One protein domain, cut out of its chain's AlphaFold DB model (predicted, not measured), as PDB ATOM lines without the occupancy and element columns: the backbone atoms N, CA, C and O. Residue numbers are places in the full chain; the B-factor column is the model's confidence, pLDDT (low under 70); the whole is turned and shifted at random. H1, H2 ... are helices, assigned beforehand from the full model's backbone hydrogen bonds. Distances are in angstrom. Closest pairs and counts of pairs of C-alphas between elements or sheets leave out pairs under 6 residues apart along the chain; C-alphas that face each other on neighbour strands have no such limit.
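AT A GLANCE: This is residues 2 to 71 of the 74 residues of an uncharacterized protein of Rikenellaceae bacterium (UniProt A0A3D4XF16). Two long helices make an open, flat U with unequal arms: H1 runs out, residues 25 to 28 turn the corner, and the longer H2 folds back with an empty gap between the arms. The printed part has 70 residues with two named helices, H1 then H2, and no named strand; the class is all helix. It is extended, with a radius of gyration of the C-alphas of 20.1 A and spans of 62 by 34 by 8 A.

HOW THE PARTS SIT: Start at H1, residues 3 to 24, and go through the tight link of 4 residues to H2, residues 29 to 71. The two helices are apart, with no C-alpha of the one within 8 A of the other. In H1 and H2 every O i to N i+4 pair is within hydrogen-bond range.

IN THESE COORDINATES: Find C-alpha 3 at (244.102, 254.591, 277.081); from there H1 runs 31.4 A to C-alpha 24. Find C-alpha 29 at (272.631, 238.815, 260.716); H2 runs 61.2 A to C-alpha 71 at (253.429, 276.579, 304.887).

THE WHOLE: The two C-alphas farthest apart, those of Lys 28 and Glu 71, are 62.8 A apart. The printed part has no cut. Look in the B-factor column for pLDDT under 70 at residues 69 to 71; the mean of the printed part is 91.0.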
ATOM      1  N   SER A   2     239.474 253.722 276.711       82.19
ATOM      2  CA  SER A   2     240.498 253.370 277.697       82.19
ATOM      3  C   SER A   2     241.879 253.479 277.049       82.19
ATOM      4  O   SER A   2     242.148 252.772 276.076       82.19
ATOM      5  N   LEU A   3     242.736 254.361 277.571       89.81
ATOM      6  CA  LEU A   3     244.102 254.591 277.081       89.81
ATOM      7  C   LEU A   3     244.898 253.282 276.979       89.81
ATOM      8  O   LEU A   3     245.616 253.069 276.008       89.81
ATOM      9  N   GLU A   4     244.684 252.359 277.919       90.31
ATOM     10  CA  GLU A   4     245.282 251.021 277.916       90.31
ATOM     11  C   GLU A   4     245.038 250.256 276.613       90.31
ATOM     12  O   GLU A   4     245.956 249.648 276.072       90.31
ATOM     13  N   LYS A   5     243.814 250.294 276.074       92.69
ATOM     14  CA  LYS A   5     243.469 249.566 274.845       92.69
ATOM     15  C   LYS A   5     244.129 250.197 273.622       92.69
ATOM     16  O   LYS A   5     244.552 249.475 272.724       92.69
ATOM     17  N   VAL A   6     244.244 251.525 273.608       95.06
ATOM     18  CA  VAL A   6     244.932 252.266 272.542       95.06
ATOM     19  C   VAL A   6     246.434 251.981 272.576       95.06
ATOM     20  O   VAL A   6     247.011 251.656 271.541       95.06
ATOM     21  N   LEU A   7     247.053 252.015 273.759       95.81
ATOM     22  CA  LEU A   7     248.468 251.683 273.942       95.81
ATOM     23  C   LEU A   7     248.761 250.229 273.560       95.81
ATOM     24  O   LEU A   7     249.716 249.968 272.832       95.81
ATOM     25  N   LEU A   8     247.913 249.288 273.982       96.06
ATOM     26  CA  LEU A   8     248.075 247.874 273.650       96.06
ATOM     27  C   LEU A   8     247.944 247.627 272.140       96.06
ATOM     28  O   LEU A   8     248.743 246.889 271.564       96.06
ATOM     29  N   GLY A   9     246.978 248.280 271.485       96.69
ATOM     30  CA  GLY A   9     246.811 248.219 270.033       96.69
ATOM     31  C   GLY A   9     248.002 248.808 269.274       96.69
ATOM     32  O   GLY A   9     248.471 248.207 268.309       96.69
ATOM     33  N   ALA A  10     248.541 249.941 269.734       96.75
ATOM     34  CA  ALA A  10     249.716 250.568 269.134       96.75
ATOM     35  C   ALA A  10     250.975 249.691 269.265       96.75
ATOM     36  O   ALA A  10     251.697 249.500 268.284       96.75
ATOM     37  N   LEU A  11     251.214 249.107 270.444       97.19
ATOM     38  CA  LEU A  11     252.332 248.188 270.677       97.19
ATOM     39  C   LEU A  11     252.216 246.924 269.819       97.19
ATOM     40  O   LEU A  11     253.198 246.515 269.199       97.19
ATOM     41  N   ALA A  12     251.018 246.338 269.735       96.69
ATOM     42  CA  ALA A  12     250.763 245.180 268.884       96.69
ATOM     43  C   ALA A  12     251.000 245.506 267.399       96.69
ATOM     44  O   ALA A  12     251.656 244.738 266.699       96.69
ATOM     45  N   GLY A  13     250.535 246.670 266.932       96.94
ATOM     46  CA  GLY A  13     250.764 247.140 265.566       96.94
ATOM     47  C   GLY A  13     252.245 247.348 265.244       96.94
ATOM     48  O   GLY A  13     252.712 246.893 264.200       96.94
ATOM     49  N   LEU A  14     253.009 247.963 266.154       97.00
ATOM     50  CA  LEU A  14     254.457 248.126 266.003       97.00
ATOM     51  C   LEU A  14     255.185 246.780 265.956       97.00
ATOM     52  O   LEU A  14     256.025 246.581 265.081       97.00
ATOM     53  N   ALA A  15     254.852 245.849 266.853       96.25
ATOM     54  CA  ALA A  15     255.471 244.527 266.877       96.25
ATOM     55  C   ALA A  15     255.227 243.769 265.563       96.25
ATOM     56  O   ALA A  15     256.173 243.276 264.949       96.25
ATOM     57  N   VAL A  16     253.976 243.738 265.091       97.75
ATOM     58  CA  VAL A  16     253.616 243.120 263.806       97.75
ATOM     59  C   VAL A  16     254.339 243.808 262.647       97.75
ATOM     60  O   VAL A  16     254.903 243.127 261.792       97.75
ATOM     61  N   GLY A  17     254.396 245.142 262.635       94.25
ATOM     62  CA  GLY A  17     255.088 245.912 261.601       94.25
ATOM     63  C   GLY A  17     256.590 245.624 261.535       94.25
ATOM     64  O   GLY A  17     257.124 245.425 260.446       94.25
ATOM     65  N   VAL A  18     257.267 245.527 262.684       95.62
ATOM     66  CA  VAL A  18     258.692 245.166 262.751       95.62
ATOM     67  C   VAL A  18     258.918 243.750 262.232       95.62
ATOM     68  O   VAL A  18     259.826 243.541 261.432       95.62
ATOM     69  N   VAL A  19     258.087 242.784 262.633       95.81
ATOM     70  CA  VAL A  19     258.206 241.394 262.164       95.81
ATOM     71  C   VAL A  19     258.034 241.317 260.648       95.81
ATOM     72  O   VAL A  19     258.883 240.746 259.966       95.81
ATOM     73  N   VAL A  20     256.982 241.934 260.103       97.19
ATOM     74  CA  VAL A  20     256.736 241.963 258.654       97.19
ATOM     75  C   VAL A  20     257.873 242.676 257.917       97.19
ATOM     76  O   VAL A  20     258.356 242.164 256.908       97.19
ATOM     77  N   GLY A  21     258.348 243.812 258.432       94.50
ATOM     78  CA  GLY A  21     259.449 244.572 257.839       94.50
ATOM     79  C   GLY A  21     260.767 243.798 257.806       94.50
ATOM     80  O   GLY A  21     261.438 243.782 256.777       94.50
ATOM     81  N   VAL A  22     261.116 243.098 258.891       93.12
ATOM     82  CA  VAL A  22     262.328 242.264 258.964       93.12
ATOM     83  C   VAL A  22     262.237 241.053 258.032       93.12
ATOM     84  O   VAL A  22     263.245 240.674 257.441       93.12
ATOM     85  N   LEU A  23     261.049 240.457 257.869       93.19
ATOM     86  CA  LEU A  23     260.851 239.329 256.951       93.19
ATOM     87  C   LEU A  23     260.937 239.751 255.480       93.19
ATOM     88  O   LEU A  23     261.524 239.028 254.680       93.19
ATOM     89  N   PHE A  24     260.378 240.910 255.118       93.12
ATOM     90  CA  PHE A  24     260.440 241.426 253.747       93.12
ATOM     91  C   PHE A  24     261.816 241.994 253.382       93.12
ATOM     92  O   PHE A  24     262.243 241.871 252.235       93.12
ATOM     93  N   ALA A  25     262.513 242.612 254.338       92.62
ATOM     94  CA  ALA A  25     263.812 243.240 254.127       92.62
ATOM     95  C   ALA A  25     264.808 242.847 255.236       92.62
ATOM     96  O   ALA A  25     265.102 243.650 256.128       92.62
ATOM     97  N   PRO A  26     265.354 241.618 255.195       90.06
ATOM     98  CA  PRO A  26     266.316 241.170 256.187       90.06
ATOM     99  C   PRO A  26     267.685 241.822 255.964       90.06
ATOM    100  O   PRO A  26     268.301 241.710 254.902       90.06
ATOM    101  N   GLU A  27     268.213 242.461 257.004       91.81
ATOM    102  CA  GLU A  27     269.632 242.807 257.053       91.81
ATOM    103  C   GLU A  27     270.484 241.555 257.312       91.81
ATOM    104  O   GLU A  27     270.031 240.558 257.880       91.81
ATOM    105  N   LYS A  28     271.770 241.603 256.941       94.56
ATOM    106  CA  LYS A  28     272.711 240.525 257.275       94.56
ATOM    107  C   LYS A  28     272.780 240.344 258.795       94.56
ATOM    108  O   LYS A  28     273.066 241.297 259.516       94.56
ATOM    109  N   GLY A  29     272.645 239.107 259.276       89.69
ATOM    110  CA  GLY A  29     272.631 238.815 260.716       89.69
ATOM    111  C   GLY A  29     273.873 239.295 261.482       89.69
ATOM    112  O   GLY A  29     273.765 239.719 262.633       89.69
ATOM    113  N   SER A  30     275.048 239.308 260.842       94.94
ATOM    114  CA  SER A  30     276.279 239.873 261.418       94.94
ATOM    115  C   SER A  30     276.175 241.380 261.680       94.94
ATOM    116  O   SER A  30     276.675 241.872 262.692       94.94
ATOM    117  N   VAL A  31     275.484 242.109 260.801       94.56
ATOM    118  CA  VAL A  31     275.218 243.544 260.941       94.56
ATOM    119  C   VAL A  31     274.179 243.777 262.033       94.56
ATOM    120  O   VAL A  31     274.408 244.622 262.894       94.56
ATOM    121  N   THR A  32     273.098 242.992 262.066       93.00
ATOM    122  CA  THR A  32     272.058 243.091 263.103       93.00
ATOM    123  C   THR A  32     272.633 242.868 264.498       93.00
ATOM    124  O   THR A  32     272.410 243.686 265.386       93.00
ATOM    125  N   ARG A  33     273.451 241.824 264.699       94.62
ATOM    126  CA  ARG A  33     274.090 241.558 266.000       94.62
ATOM    127  C   ARG A  33     275.010 242.705 266.425       94.62
ATOM    128  O   ARG A  33     274.931 243.155 267.562       94.62
ATOM    129  N   LYS A  34     275.824 243.225 265.500       95.44
ATOM    130  CA  LYS A  34     276.695 244.381 265.763       95.44
ATOM    131  C   LYS A  34     275.891 245.638 266.115       95.44
ATOM    132  O   LYS A  34     276.271 246.367 267.028       95.44
ATOM    133  N   LYS A  35     274.784 245.890 265.407       93.06
ATOM    134  CA  LYS A  35     273.867 247.001 265.693       93.06
ATOM    135  C   LYS A  35     273.223 246.858 267.066       93.06
ATOM    136  O   LYS A  35     273.144 247.865 267.753       93.06
ATOM    137  N   ILE A  36     272.791 245.654 267.456       93.50
ATOM    138  CA  ILE A  36     272.200 245.397 268.777       93.50
ATOM    139  C   ILE A  36     273.203 245.743 269.868       93.50
ATOM    140  O   ILE A  36     272.888 246.612 270.661       93.50
ATOM    141  N   THR A  37     274.408 245.159 269.857       93.88
ATOM    142  CA  THR A  37     275.425 245.412 270.894       93.88
ATOM    143  C   THR A  37     275.757 246.895 271.025       93.88
ATOM    144  O   THR A  37     275.727 247.439 272.123       93.88
ATOM    145  N   LYS A  38     276.005 247.574 269.897       93.94
ATOM    146  CA  LYS A  38     276.348 248.998 269.918       93.94
ATOM    147  C   LYS A  38     275.183 249.864 270.405       93.94
ATOM    148  O   LYS A  38     275.362 250.717 271.257       93.94
ATOM    149  N   LYS A  39     273.974 249.624 269.884       92.81
ATOM    150  CA  LYS A  39     272.790 250.389 270.291       92.81
ATOM    151  C   LYS A  39     272.402 250.107 271.739       92.81
ATOM    152  O   LYS A  39     271.953 251.026 272.400       92.81
ATOM    153  N   SER A  40     272.529 248.877 272.237       91.56
ATOM    154  CA  SER A  40     272.128 248.545 273.607       91.56
ATOM    155  C   SER A  40     272.940 249.300 274.653       91.56
ATOM    156  O   SER A  40     272.353 249.761 275.625       91.56
ATOM    157  N   GLU A  41     274.247 249.457 274.436       91.12
ATOM    158  CA  GLU A  41     275.111 250.259 275.310       91.12
ATOM    159  C   GLU A  41     274.712 251.741 275.237       91.12
ATOM    160  O   GLU A  41     274.337 252.320 276.253       91.12
ATOM    161  N   ASP A  42     274.633 252.306 274.024       93.00
ATOM    162  CA  ASP A  42     274.253 253.710 273.812       93.00
ATOM    163  C   ASP A  42     272.871 254.046 274.424       93.00
ATOM    164  O   ASP A  42     272.695 255.079 275.071       93.00
ATOM    165  N   TYR A  43     271.864 253.180 274.240       93.31
ATOM    166  CA  TYR A  43     270.522 253.393 274.794       93.31
ATOM    167  C   TYR A  43     270.488 253.247 276.313       93.31
ATOM    168  O   TYR A  43     269.734 253.980 276.949       93.31
ATOM    169  N   ALA A  44     271.247 252.314 276.891       92.19
ATOM    170  CA  ALA A  44     271.277 252.120 278.336       92.19
ATOM    171  C   ALA A  44     271.831 253.359 279.049       92.19
ATOM    172  O   ALA A  44     271.247 253.793 280.041       92.19
ATOM    173  N   ASP A  45     272.892 253.957 278.512       92.69
ATOM    174  CA  ASP A  45     273.489 255.164 279.084       92.69
ATOM    175  C   ASP A  45     272.561 256.378 278.934       92.69
ATOM    176  O   ASP A  45     272.331 257.112 279.895       92.69
ATOM    177  N   ILE A  46     271.936 256.552 277.762       93.69
ATOM    178  CA  ILE A  46     270.953 257.626 277.543       93.69
ATOM    179  C   ILE A  46     269.736 257.459 278.461       93.69
ATOM    180  O   ILE A  46     269.234 258.447 278.998       93.69
ATOM    181  N   LEU A  47     269.238 256.230 278.626       94.62
ATOM    182  CA  LEU A  47     268.094 255.941 279.487       94.62
ATOM    183  C   LEU A  47     268.417 256.203 280.950       94.62
ATOM    184  O   LEU A  47     267.590 256.815 281.611       94.62
ATOM    185  N   LYS A  48     269.592 255.787 281.439       93.88
ATOM    186  CA  LYS A  48     270.029 256.082 282.809       93.88
ATOM    187  C   LYS A  48     270.075 257.581 283.059       93.88
ATOM    188  O   LYS A  48     269.361 258.051 283.930       93.88
ATOM    189  N   ASN A  49     270.785 258.332 282.218       94.19
ATOM    190  CA  ASN A  49     270.910 259.779 282.396       94.19
ATOM    191  C   ASN A  49     269.542 260.481 282.374       94.19
ATOM    192  O   ASN A  49     269.256 261.310 283.231       94.19
ATOM    193  N   LYS A  50     268.661 260.119 281.429       94.44
ATOM    194  CA  LYS A  50     267.304 260.689 281.362       94.44
ATOM    195  C   LYS A  50     266.412 260.262 282.518       94.44
ATOM    196  O   LYS A  50     265.509 261.006 282.886       94.44
ATOM    197  N   PHE A  51     266.590 259.046 283.019       95.00
ATOM    198  CA  PHE A  51     265.825 258.539 284.145       95.00
ATOM    199  C   PHE A  51     266.249 259.231 285.436       95.00
ATOM    200  O   PHE A  51     265.376 259.674 286.172       95.00
ATOM    201  N   ASP A  52     267.551 259.397 285.656       93.44
ATOM    202  CA  ASP A  52     268.095 260.124 286.802       93.44
ATOM    203  C   ASP A  52     267.621 261.589 286.773       93.44
ATOM    204  O   ASP A  52     266.991 262.039 287.726       93.44
ATOM    205  N   GLU A  53     267.739 262.284 285.631       94.06
ATOM    206  CA  GLU A  53     267.186 263.642 285.449       94.06
ATOM    207  C   GLU A  53     265.675 263.714 285.725       94.06
ATOM    208  O   GLU A  53     265.173 264.692 286.285       94.06
ATOM    209  N   PHE A  54     264.923 262.691 285.308       95.12
ATOM    210  CA  PHE A  54     263.482 262.625 285.532       95.12
ATOM    211  C   PHE A  54     263.148 262.418 287.011       95.12
ATOM    212  O   PHE A  54     262.250 263.084 287.523       95.12
ATOM    213  N   VAL A  55     263.855 261.519 287.697       93.81
ATOM    214  CA  VAL A  55     263.670 261.253 289.129       93.81
ATOM    215  C   VAL A  55     264.026 262.486 289.950       93.81
ATOM    216  O   VAL A  55     263.244 262.855 290.827       93.81
ATOM    217  N   ASP A  56     265.127 263.160 289.628       92.62
ATOM    218  CA  ASP A  56     265.537 264.400 290.288       92.62
ATOM    219  C   ASP A  56     264.483 265.496 290.080       92.62
ATOM    220  O   ASP A  56     263.985 266.066 291.048       92.62
ATOM    221  N   SER A  57     264.025 265.694 288.836       92.75
ATOM    222  CA  SER A  57     262.981 266.680 288.506       92.75
ATOM    223  C   SER A  57     261.641 266.397 289.192       92.75
ATOM    224  O   SER A  57     260.879 267.318 289.489       92.75
ATOM    225  N   VAL A  58     261.291 265.125 289.390       92.62
ATOM    226  CA  VAL A  58     260.074 264.739 290.116       92.62
ATOM    227  C   VAL A  58     260.264 264.946 291.614       92.62
ATOM    228  O   VAL A  58     259.349 265.437 292.266       92.62
ATOM    229  N   THR A  59     261.432 264.610 292.156       90.06
ATOM    230  CA  THR A  59     261.739 264.740 293.585       90.06
ATOM    231  C   THR A  59     261.757 266.202 294.014       90.06
ATOM    232  O   THR A  59     261.130 266.531 295.017       90.06
ATOM    233  N   GLU A  60     262.375 267.078 293.223       88.69
ATOM    234  CA  GLU A  60     262.394 268.528 293.445       88.69
ATOM    235  C   GLU A  60     260.969 269.103 293.428       88.69
ATOM    236  O   GLU A  60     260.536 269.721 294.394       88.69
ATOM    237  N   LYS A  61     260.161 268.767 292.411       87.69
ATOM    238  CA  LYS A  61     258.754 269.203 292.342       87.69
ATOM    239  C   LYS A  61     257.888 268.673 293.484       87.69
ATOM    240  O   LYS A  61     256.922 269.325 293.869       87.69
ATOM    241  N   VAL A  62     258.178 267.473 293.985       87.31
ATOM    242  CA  VAL A  62     257.460 266.877 295.120       87.31
ATOM    243  C   VAL A  62     257.894 267.515 296.440       87.31
ATOM    244  O   VAL A  62     257.047 267.688 297.313       87.31
ATOM    245  N   GLN A  63     259.168 267.875 296.608       82.38
ATOM    246  CA  GLN A  63     259.635 268.631 297.774       82.38
ATOM    247  C   GLN A  63     259.059 270.043 297.783       82.38
ATOM    248  O   GLN A  63     258.412 270.394 298.764       82.38
ATOM    249  N   ASP A  64     259.150 270.775 296.671       81.88
ATOM    250  CA  ASP A  64     258.553 272.107 296.539       81.88
ATOM    251  C   ASP A  64     257.059 272.075 296.876       81.88
ATOM    252  O   ASP A  64     256.577 272.894 297.654       81.88
ATOM    253  N   ALA A  65     256.324 271.086 296.350       80.00
ATOM    254  CA  ALA A  65     254.908 270.898 296.651       80.00
ATOM    255  C   ALA A  65     254.639 270.546 298.126       80.00
ATOM    256  O   ALA A  65     253.607 270.944 298.662       80.00
ATOM    257  N   ASN A  66     255.521 269.800 298.793       78.00
ATOM    258  CA  ASN A  66     255.375 269.506 300.220       78.00
ATOM    259  C   ASN A  66     255.682 270.728 301.091       78.00
ATOM    260  O   ASN A  66     255.005 270.915 302.103       78.00
ATOM    261  N   ASP A  67     256.637 271.569 300.699       75.25
ATOM    262  CA  ASP A  67     256.988 272.782 301.436       75.25
ATOM    263  C   ASP A  67     255.870 273.833 301.334       75.25
ATOM    264  O   ASP A  67     255.438 274.342 302.371       75.25
ATOM    265  N   VAL A  68     255.267 274.055 300.150       73.88
ATOM    266  CA  VAL A  68     254.081 274.941 300.050       73.88
ATOM    267  C   VAL A  68     252.858 274.394 300.793       73.88
ATOM    268  O   VAL A  68     252.110 275.157 301.398       73.88
ATOM    269  N   VAL A  69     252.651 273.074 300.811       69.81
ATOM    270  CA  VAL A  69     251.543 272.455 301.565       69.81
ATOM    271  C   VAL A  69     251.774 272.528 303.081       69.81
ATOM    272  O   VAL A  69     250.811 272.530 303.852       69.81
ATOM    273  N   SER A  70     253.034 272.596 303.515       66.69
ATOM    274  CA  SER A  70     253.405 272.717 304.926       66.69
ATOM    275  C   SER A  70     253.322 274.163 305.424       66.69
ATOM    276  O   SER A  70     252.921 274.370 306.567       66.69
ATOM    277  N   GLU A  71     253.620 275.153 304.575       60.31
ATOM    278  CA  GLU A  71     253.429 276.579 304.887       60.31
ATOM    279  C   GLU A  71     251.949 277.007 304.887       60.31
ATOM    280  O   GLU A  71     251.570 277.842 305.700       60.31
TER     281      GLU A  71